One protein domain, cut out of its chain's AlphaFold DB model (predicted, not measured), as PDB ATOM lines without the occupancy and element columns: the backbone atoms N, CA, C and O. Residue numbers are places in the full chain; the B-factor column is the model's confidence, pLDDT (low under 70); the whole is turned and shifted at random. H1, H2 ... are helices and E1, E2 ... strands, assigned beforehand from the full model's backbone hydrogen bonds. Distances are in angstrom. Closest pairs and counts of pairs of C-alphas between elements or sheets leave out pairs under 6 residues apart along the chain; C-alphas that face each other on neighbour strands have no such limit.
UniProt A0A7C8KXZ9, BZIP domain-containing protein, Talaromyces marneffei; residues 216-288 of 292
ATOM      1  N   HIS A 216      -4.886  -2.808  35.178       63.72
ATOM      2  CA  HIS A 216      -3.759  -1.888  35.102       63.72
ATOM      3  C   HIS A 216      -2.449  -2.666  35.058       63.72
ATOM      4  O   HIS A 216      -2.234  -3.591  35.851       63.72
ATOM      5  N   ARG A 217      -1.573  -2.294  34.118       64.94
ATOM      6  CA  ARG A 217      -0.262  -2.924  33.967       64.94
ATOM      7  C   ARG A 217       0.508  -2.735  35.271       64.94
ATOM      8  O   ARG A 217       0.763  -1.611  35.684       64.94
ATOM      9  N   ILE A 218       0.879  -3.839  35.914       65.44
ATOM     10  CA  ILE A 218       1.720  -3.811  37.111       65.44
ATOM     11  C   ILE A 218       3.155  -3.572  36.635       65.44
ATOM     12  O   ILE A 218       3.885  -4.515  36.343       65.44
ATOM     13  N   VAL A 219       3.527  -2.302  36.471       70.94
ATOM     14  CA  VAL A 219       4.925  -1.896  36.295       70.94
ATOM     15  C   VAL A 219       5.482  -1.619  37.686       70.94
ATOM     16  O   VAL A 219       4.799  -1.014  38.507       70.94
ATOM     17  N   LEU A 220       6.689  -2.088  37.980       78.06
ATOM     18  CA  LEU A 220       7.375  -1.784  39.236       78.06
ATOM     19  C   LEU A 220       8.444  -0.723  38.965       78.06
ATOM     20  O   LEU A 220       9.144  -0.799  37.953       78.06
ATOM     21  N   SER A 221       8.557   0.268  39.846       70.00
ATOM     22  CA  SER A 221       9.623   1.268  39.806       70.00
ATOM     23  C   SER A 221      10.961   0.583  40.067       70.00
ATOM     24  O   SER A 221      11.109  -0.148  41.043       70.00
ATOM     25  N   ALA A 222      11.949   0.817  39.201       64.25
ATOM     26  CA  ALA A 222      13.286   0.239  39.351       64.25
ATOM     27  C   ALA A 222      14.046   0.794  40.573       64.25
ATOM     28  O   ALA A 222      14.999   0.173  41.033       64.25
ATOM     29  N   GLU A 223      13.628   1.956  41.086       63.72
ATOM     30  CA  GLU A 223      14.301   2.683  42.170       63.72
ATOM     31  C   GLU A 223      13.711   2.358  43.548       63.72
ATOM     32  O   GLU A 223      14.447   2.225  44.521       63.72
ATOM     33  N   THR A 224      12.387   2.216  43.635       65.56
ATOM     34  CA  THR A 224      11.666   2.029  44.907       65.56
ATOM     35  C   THR A 224      11.016   0.652  45.034       65.56
ATOM     36  O   THR A 224      10.609   0.265  46.126       65.56
ATOM     37  N   GLY A 225      10.906  -0.108  43.937       74.19
ATOM     38  CA  GLY A 225      10.171  -1.375  43.888       74.19
ATOM     39  C   GLY A 225       8.649  -1.215  43.983       74.19
ATOM     40  O   GLY A 225       7.927  -2.210  43.969       74.19
ATOM     41  N   GLU A 226       8.147   0.021  44.072       77.19
ATOM     42  CA  GLU A 226       6.722   0.306  44.198       77.19
ATOM     43  C   GLU A 226       5.987   0.173  42.865       77.19
ATOM     44  O   GLU A 226       6.562   0.309  41.783       77.19
ATOM     45  N   LYS A 227       4.678  -0.063  42.940       82.44
ATOM     46  CA  LYS A 227       3.819  -0.136  41.764       82.44
ATOM     47  C   LYS A 227       3.711   1.242  41.103       82.44
ATOM     48  O   LYS A 227       3.257   2.208  41.715       82.44
ATOM     49  N   LEU A 228       4.110   1.314  39.839       84.81
ATOM     50  CA  LEU A 228       3.860   2.437  38.948       84.81
ATOM     51  C   LEU A 228       2.442   2.306  38.386       84.81
ATOM     52  O   LEU A 228       2.071   1.294  37.788       84.81
ATOM     53  N   LEU A 229       1.649   3.340  38.616       84.50
ATOM     54  CA  LEU A 229       0.269   3.475  38.191       84.50
ATOM     55  C   LEU A 229       0.215   4.289  36.900       84.50
ATOM     56  O   LEU A 229       0.863   5.330  36.783       84.50
ATOM     57  N   ASP A 230      -0.580   3.820  35.939       86.75
ATOM     58  CA  ASP A 230      -0.939   4.611  34.765       86.75
ATOM     59  C   ASP A 230      -1.936   5.720  35.149       86.75
ATOM     60  O   ASP A 230      -2.462   5.771  36.266       86.75
ATOM     61  N   THR A 231      -2.199   6.647  34.229       87.12
ATOM     62  CA  THR A 231      -3.124   7.769  34.460       87.12
ATOM     63  C   THR A 231      -4.507   7.302  34.920       87.12
ATOM     64  O   THR A 231      -5.089   7.897  35.826       87.12
ATOM     65  N   LYS A 232      -5.016   6.208  34.341       85.81
ATOM     66  CA  LYS A 232      -6.319   5.636  34.694       85.81
ATOM     67  C   LYS A 232      -6.302   5.015  36.094       85.81
ATOM     68  O   LYS A 232      -7.183   5.317  36.885       85.81
ATOM     69  N   ALA A 233      -5.286   4.222  36.429       85.88
ATOM     70  CA  ALA A 233      -5.116   3.627  37.756       85.88
ATOM     71  C   ALA A 233      -4.962   4.694  38.828       85.88
ATOM     72  O   ALA A 233      -5.461   4.537  39.934       85.88
ATOM     73  N   THR A 234      -4.256   5.772  38.498       88.62
ATOM     74  CA  THR A 234      -4.060   6.911  39.394       88.62
ATOM     75  C   THR A 234      -5.400   7.571  39.700       88.62
ATOM     76  O   THR A 234      -5.709   7.823  40.859       88.62
ATOM     77  N   TRP A 235      -6.244   7.773  38.684       89.06
ATOM     78  CA  TRP A 235      -7.595   8.303  38.869       89.06
ATOM     79  C   TRP A 235      -8.523   7.347  39.635       89.06
ATOM     80  O   TRP A 235      -9.272   7.776  40.512       89.06
ATOM     81  N   ASP A 236      -8.449   6.045  39.360       88.62
ATOM     82  CA  ASP A 236      -9.220   5.016  40.070       88.62
ATOM     83  C   ASP A 236      -8.769   4.908  41.549       88.62
ATOM     84  O   ASP A 236      -9.587   4.734  42.460       88.62
ATOM     85  N   LEU A 237      -7.474   5.106  41.826       87.44
ATOM     86  CA  LEU A 237      -6.925   5.186  43.181       87.44
ATOM     87  C   LEU A 237      -7.417   6.434  43.927       87.44
ATOM     88  O   LEU A 237      -7.792   6.334  45.092       87.44
ATOM     89  N   ILE A 238      -7.455   7.594  43.263       87.81
ATOM     90  CA  ILE A 238      -7.980   8.834  43.855       87.81
ATOM     91  C   ILE A 238      -9.456   8.656  44.226       87.81
ATOM     92  O   ILE A 238      -9.834   8.941  45.358       87.81
ATOM     93  N   GLN A 239     -10.273   8.110  43.322       87.25
ATOM     94  CA  GLN A 239     -11.706   7.898  43.564       87.25
ATOM     95  C   GLN A 239     -12.000   6.879  44.675       87.25
ATOM     96  O   GLN A 239     -12.968   7.026  45.423       87.25
ATOM     97  N   SER A 240     -11.181   5.832  44.792       87.12
ATOM     98  CA  SER A 240     -11.339   4.815  45.839       87.12
ATOM     99  C   SER A 240     -10.820   5.263  47.210       87.12
ATOM    100  O   SER A 240     -11.119   4.611  48.211       87.12
ATOM    101  N   HIS A 241     -10.085   6.376  47.291       86.38
ATOM    102  CA  HIS A 241      -9.504   6.837  48.543       86.38
ATOM    103  C   HIS A 241     -10.584   7.318  49.534       86.38
ATOM    104  O   HIS A 241     -11.440   8.132  49.175       86.38
ATOM    105  N   PRO A 242     -10.539   6.910  50.819       86.12
ATOM    106  CA  PRO A 242     -11.550   7.297  51.804       86.12
ATOM    107  C   PRO A 242     -11.598   8.810  52.059       86.12
ATOM    108  O   PRO A 242     -12.652   9.330  52.412       86.12
ATOM    109  N   LEU A 243     -10.485   9.531  51.875       84.25
ATOM    110  CA  LEU A 243     -10.461  10.998  52.005       84.25
ATOM    111  C   LEU A 243     -11.201  11.688  50.850       84.25
ATOM    112  O   LEU A 243     -11.858  12.703  51.069       84.25
ATOM    113  N   PHE A 244     -11.149  11.106  49.649       85.00
ATOM    114  CA  PHE A 244     -11.875  11.610  48.485       85.00
ATOM    115  C   PHE A 244     -13.382  11.375  48.638       85.00
ATOM    116  O   PHE A 244     -14.173  12.288  48.425       85.00
ATOM    117  N   GLN A 245     -13.788  10.195  49.123       85.12
ATOM    118  CA  GLN A 245     -15.199   9.893  49.417       85.12
ATOM    119  C   GLN A 245     -15.795  10.796  50.506       85.12
ATOM    120  O   GLN A 245     -16.994  11.060  50.505       85.12
ATOM    121  N   LYS A 246     -14.957  11.285  51.427       83.81
ATOM    122  CA  LYS A 246     -15.343  12.256  52.459       83.81
ATOM    123  C   LYS A 246     -15.357  13.707  51.960       83.81
ATOM    124  O   LYS A 246     -15.704  14.586  52.739       83.81
ATOM    125  N   GLY A 247     -14.975  13.963  50.705       81.06
ATOM    126  CA  GLY A 247     -14.949  15.302  50.108       81.06
ATOM    127  C   GLY A 247     -13.865  16.228  50.667       81.06
ATOM    128  O   GLY A 247     -13.960  17.435  50.495       81.06
ATOM    129  N   LEU A 248     -12.854  15.681  51.346       81.31
ATOM    130  CA  LEU A 248     -11.798  16.446  52.028       81.31
ATOM    131  C   LEU A 248     -10.561  16.686  51.149       81.31
ATOM    132  O   LEU A 248      -9.581  17.261  51.608       81.31
ATOM    133  N   VAL A 249     -10.571  16.187  49.914       83.31
ATOM    134  CA  VAL A 249      -9.423  16.227  49.003       83.31
ATOM    135  C   VAL A 249      -9.634  17.328  47.976       83.31
ATOM    136  O   VAL A 249     -10.583  17.260  47.195       83.31
ATOM    137  N   ASP A 250      -8.715  18.292  47.929       85.50
ATOM    138  CA  ASP A 250      -8.651  19.249  46.830       85.50
ATOM    139  C   ASP A 250      -8.054  18.583  45.581       85.50
ATOM    140  O   ASP A 250      -6.863  18.279  45.493       85.50
ATOM    141  N   ILE A 251      -8.910  18.341  44.592       86.69
ATOM    142  CA  ILE A 251      -8.531  17.718  43.322       86.69
ATOM    143  C   ILE A 251      -7.574  18.627  42.536       86.69
ATOM    144  O   ILE A 251      -6.721  18.117  41.806       86.69
ATOM    145  N   GLY A 252      -7.701  19.951  42.679       85.25
ATOM    146  CA  GLY A 252      -6.836  20.939  42.042       85.25
ATOM    147  C   GLY A 252      -5.389  20.806  42.505       85.25
ATOM    148  O   GLY A 252      -4.509  20.572  41.670       85.25
ATOM    149  N   ASP A 253      -5.168  20.845  43.823       84.81
ATOM    150  CA  ASP A 253      -3.848  20.660  44.443       84.81
ATOM    151  C   ASP A 253      -3.260  19.274  44.130       84.81
ATOM    152  O   ASP A 253      -2.114  19.157  43.685       84.81
ATOM    153  N   VAL A 254      -4.069  18.207  44.227       87.50
ATOM    154  CA  VAL A 254      -3.632  16.853  43.837       87.50
ATOM    155  C   VAL A 254      -3.162  16.833  42.381       87.50
ATOM    156  O   VAL A 254      -2.099  16.286  42.084       87.50
ATOM    157  N   CYS A 255      -3.903  17.445  41.453       87.31
ATOM    158  CA  CYS A 255      -3.525  17.479  40.040       87.31
ATOM    159  C   CYS A 255      -2.242  18.282  39.789       87.31
ATOM    160  O   CYS A 255      -1.448  17.900  38.927       87.31
ATOM    161  N   GLU A 256      -2.024  19.383  40.506       89.19
ATOM    162  CA  GLU A 256      -0.802  20.180  40.393       89.19
ATOM    163  C   GLU A 256       0.416  19.415  40.916       89.19
ATOM    164  O   GLU A 256       1.411  19.263  40.200       89.19
ATOM    165  N   ARG A 257       0.305  18.810  42.102       84.44
ATOM    166  CA  ARG A 257       1.375  17.994  42.689       84.44
ATOM    167  C   ARG A 257       1.670  16.749  41.865       84.44
ATOM    168  O   ARG A 257       2.840  16.413  41.680       84.44
ATOM    169  N   LEU A 258       0.653  16.099  41.298       88.81
ATOM    170  CA  LEU A 258       0.844  14.955  40.405       88.81
ATOM    171  C   LEU A 258       1.667  15.331  39.171       88.81
ATOM    172  O   LEU A 258       2.585  14.592  38.823       88.81
ATOM    173  N   LYS A 259       1.425  16.496  38.552       87.12
ATOM    174  CA  LYS A 259       2.215  16.961  37.394       87.12
ATOM    175  C   LYS A 259       3.707  17.092  37.705       87.12
ATOM    176  O   LYS A 259       4.519  16.900  36.810       87.12
ATOM    177  N   THR A 260       4.079  17.395  38.949       85.06
ATOM    178  CA  THR A 260       5.496  17.540  39.333       85.06
ATOM    179  C   THR A 260       6.232  16.209  39.473       85.06
ATOM    180  O   THR A 260       7.451  16.164  39.320       85.06
ATOM    181  N   ILE A 261       5.509  15.115  39.735       84.75
ATOM    182  CA  ILE A 261       6.091  13.790  39.990       84.75
ATOM    183  C   ILE A 261       5.932  12.816  38.813       84.75
ATOM    184  O   ILE A 261       6.266  11.639  38.946       84.75
ATOM    185  N   THR A 262       5.396  13.268  37.672       85.62
ATOM    186  CA  THR A 262       5.170  12.413  36.499       85.62
ATOM    187  C   THR A 262       6.480  11.807  36.000       85.62
ATOM    188  O   THR A 262       7.372  12.537  35.564       85.62
ATOM    189  N   LYS A 263       6.573  10.475  35.986       83.06
ATOM    190  CA  LYS A 263       7.643   9.732  35.305       83.06
ATOM    191  C   LYS A 263       7.127   9.233  33.950       83.06
ATOM    192  O   LYS A 263       5.963   8.872  33.828       83.06
ATOM    193  N   CYS A 264       7.963   9.210  32.914       82.06
ATOM    194  CA  CYS A 264       7.580   8.672  31.601       82.06
ATOM    195  C   CYS A 264       8.017   7.205  31.490       82.06
ATOM    196  O   CYS A 264       9.216   6.945  31.455       82.06
ATOM    197  N   ASP A 265       7.076   6.257  31.382       75.50
ATOM    198  CA  ASP A 265       7.408   4.819  31.249       75.50
ATOM    199  C   ASP A 265       7.530   4.325  29.791       75.50
ATOM    200  O   ASP A 265       7.779   3.147  29.531       75.50
ATOM    201  N   GLY A 266       7.368   5.236  28.827       74.38
ATOM    202  CA  GLY A 266       7.348   4.940  27.393       74.38
ATOM    203  C   GLY A 266       5.943   4.829  26.794       74.38
ATOM    204  O   GLY A 266       5.818   4.966  25.581       74.38
ATOM    205  N   GLN A 267       4.893   4.672  27.611       68.31
ATOM    206  CA  GLN A 267       3.496   4.636  27.144       68.31
ATOM    207  C   GLN A 267       2.624   5.794  27.661       68.31
ATOM    208  O   GLN A 267       1.467   5.933  27.266       68.31
ATOM    209  N   GLY A 268       3.173   6.644  28.528       78.88
ATOM    210  CA  GLY A 268       2.489   7.809  29.078       78.88
ATOM    211  C   GLY A 268       3.054   8.226  30.439       78.88
ATOM    212  O   GLY A 268       4.073   7.677  30.872       78.88
ATOM    213  N   PRO A 269       2.405   9.199  31.105       84.31
ATOM    214  CA  PRO A 269       2.718   9.565  32.479       84.31
ATOM    215  C   PRO A 269       2.409   8.403  33.428       84.31
ATOM    216  O   PRO A 269       1.308   7.849  33.403       84.31
ATOM    217  N   ALA A 270       3.379   8.064  34.263       87.62
ATOM    218  CA  ALA A 270       3.304   7.045  35.291       87.62
ATOM    219  C   ALA A 270       3.641   7.657  36.654       87.62
ATOM    220  O   ALA A 270       4.483   8.555  36.763       87.62
ATOM    221  N   PHE A 271       2.976   7.156  37.691       88.31
ATOM    222  CA  PHE A 271       3.051   7.688  39.048       88.31
ATOM    223  C   PHE A 271       3.320   6.565  40.040       88.31
ATOM    224  O   PHE A 271       2.739   5.492  39.937       88.31
ATOM    225  N   GLU A 272       4.185   6.795  41.019       89.25
ATOM    226  CA  GLU A 272       4.431   5.811  42.076       89.25
ATOM    227  C   GLU A 272       3.250   5.786  43.052       89.25
ATOM    228  O   GLU A 272       2.844   6.832  43.565       89.25
ATOM    229  N   GLU A 273       2.692   4.600  43.313       87.81
ATOM    230  CA  GLU A 273       1.510   4.428  44.164       87.81
ATOM    231  C   GLU A 273       1.678   5.081  45.545       87.81
ATOM    232  O   GLU A 273       0.762   5.766  46.012       87.81
ATOM    233  N   GLY A 274       2.843   4.918  46.187       85.62
ATOM    234  CA  GLY A 274       3.119   5.516  47.492       85.62
ATOM    235  C   GLY A 274       3.097   7.044  47.449       85.62
ATOM    236  O   GLY A 274       2.543   7.693  48.341       85.62
ATOM    237  N   ARG A 275       3.615   7.644  46.371       86.44
ATOM    238  CA  ARG A 275       3.631   9.102  46.216       86.44
ATOM    239  C   ARG A 275       2.242   9.667  45.929       86.44
ATOM    240  O   ARG A 275       1.920  10.720  46.475       86.44
ATOM    241  N   VAL A 276       1.417   8.967  45.145       88.44
ATOM    242  CA  VAL A 276       0.020   9.367  44.892       88.44
ATOM    243  C   VAL A 276      -0.774   9.397  46.199       88.44
ATOM    244  O   VAL A 276      -1.421  10.401  46.485       88.44
ATOM    245  N   LYS A 277      -0.680   8.352  47.034       88.06
ATOM    246  CA  LYS A 277      -1.357   8.316  48.348       88.06
ATOM    247  C   LYS A 277      -0.911   9.461  49.250       88.06
ATOM    248  O   LYS A 277      -1.746  10.178  49.791       88.06
ATOM    249  N   LYS A 278       0.402   9.685  49.328       88.19
ATOM    250  CA  LYS A 278       0.972  10.773  50.122       88.19
ATOM    251  C   LYS A 278       0.483  12.149  49.656       88.19
ATOM    252  O   LYS A 278       0.169  12.989  50.487       88.19
ATOM    253  N   ILE A 279       0.379  12.379  48.346       89.06
ATOM    254  CA  ILE A 279      -0.166  13.632  47.797       89.06
ATOM    255  C   ILE A 279      -1.631  13.815  48.199       89.06
ATOM    256  O   ILE A 279      -2.010  14.912  48.599       89.06
ATOM    257  N   ILE A 280      -2.446  12.758  48.127       87.38
ATOM    258  CA  ILE A 280      -3.857  12.821  48.536       87.38
ATOM    259  C   ILE A 280      -3.968  13.207  50.016       87.38
ATOM    260  O   ILE A 280      -4.783  14.056  50.358       87.38
ATOM    261  N   GLU A 281      -3.138  12.627  50.882       86.69
ATOM    262  CA  GLU A 281      -3.095  12.953  52.314       86.69
ATOM    263  C   GLU A 281      -2.605  14.386  52.581       86.69
ATOM    264  O   GLU A 281      -3.215  15.107  53.367       86.69
ATOM    265  N   GLU A 282      -1.542  14.830  51.903       85.00
ATOM    266  CA  GLU A 282      -1.004  16.194  52.021       85.00
ATOM    267  C   GLU A 282      -2.007  17.261  51.552       85.00
ATOM    268  O   GLU A 282      -2.071  18.342  52.137       85.00
ATOM    269  N   SER A 283      -2.814  16.954  50.534       80.81
ATOM    270  CA  SER A 283      -3.812  17.889  49.991       80.81
ATOM    271  C   SER A 283      -4.967  18.132  50.976       80.81
ATOM    272  O   SER A 283      -5.565  19.204  50.973       80.81
ATOM    273  N   VAL A 284      -5.244  17.182  51.884       77.69
ATOM    274  CA  VAL A 284      -6.213  17.377  52.982       77.69
ATOM    275  C   VAL A 284      -5.700  18.374  54.021       77.69
ATOM    276  O   VAL A 284      -6.479  19.139  54.583       77.69
ATOM    277  N   ALA A 285      -4.390  18.389  54.279       62.44
ATOM    278  CA  ALA A 285      -3.791  19.300  55.253       62.44
ATOM    279  C   ALA A 285      -3.734  20.755  54.752       62.44
ATOM    280  O   ALA A 285      -3.737  21.673  55.566       62.44
ATOM    281  N   CYS A 286      -3.701  20.966  53.432       60.66
ATOM    282  CA  CYS A 286      -3.673  22.298  52.822       60.66
ATOM    283  C   CYS A 286      -5.070  22.910  52.610       60.66
ATOM    284  O   CYS A 286      -5.202  24.126  52.661       60.66
ATOM    285  N   GLY A 287      -6.115  22.099  52.404       55.72
ATOM    286  CA  GLY A 287      -7.474  22.577  52.093       55.72
ATOM    287  C   GLY A 287      -8.287  23.122  53.275       55.72
ATOM    288  O   GLY A 287      -9.454  23.462  53.102       55.72
ATOM    289  N   ASN A 288      -7.708  23.186  54.477       54.88
ATOM    290  CA  ASN A 288      -8.419  23.552  55.707       54.88
ATOM    291  C   ASN A 288      -8.050  24.953  56.245       54.88
ATOM    292  O   ASN A 288      -8.408  25.262  57.381       54.88
TER     293      ASN A 288
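Overview. This is residues 216 to 288 of the 292 residues of the protein "BZIP domain-containing protein" of Talaromyces marneffei (UniProt A0A7C8KXZ9). A small two-stranded sheet, E1 and E2, sits at one end of an elongated domain, and three helices, H1, H3 and H4, extend from it in a triangle toward the other end, where the short H2 lies. H1 leads away from E1 and H4 from E2, while H3 comes back toward the sheet. The printed part has 73 residues, with elements in the order E1, H1, H2, H3, E2, H4; the class is mostly helix and the sheet is antiparallel. The whole is compact, with a radius of gyration of the C-alphas of 12.1 A and spans of 36 by 21 by 19 A.

Arrangement. E1, residues 227 to 230, and E2, residues 269 to 272, are antiparallel neighbours at 150 degrees; N 229 and O 271 are 2.8 A apart, within hydrogen-bond range. Residues 219 to 220 pair with 227 to 228 of E1, and residues 263 to 264 with 269 to 270 of E2, both antiparallel. H4, residues 273 to 286, touches H3, residues 251 to 260, at a steep tilt of 48 degrees, opposite ways; their closest C-alphas, of Val 254 and Ile 279, are 6.2 A apart. H4 only just touches H1, residues 231 to 240, with 3 pairs of C-alphas within 8 A, the closest of Thr 234 and Val 276 at 7.3 A. H1 and H3 are apart. With residues 280 to 284 alone, H4 only just touches H2, residues 242 to 245, with 3 such pairs, the closest of Leu 243 and Glu 281 at 7.6 A. Every O i to N i+4 pair is within hydrogen-bond range in H1 and H3, and 8 of 10 in H4; H2 is too short for one.

Along the chain. E1 begins at C-alpha 227 (3.819, -0.136, 41.764). H1 is 14.3 A long, H3 14.6 A and H4 20.5 A, ending at C-alpha 286 (-3.673, 22.298, 52.822).

Size, cuts and confidence. The C-alphas farthest apart, of Gly 266 and Asn 288, are 37.4 A apart. The printed part has no cut, and no link is long. The pLDDT is under 70 at residues 216 to 218, 222 to 224, 267 and 285 to 288.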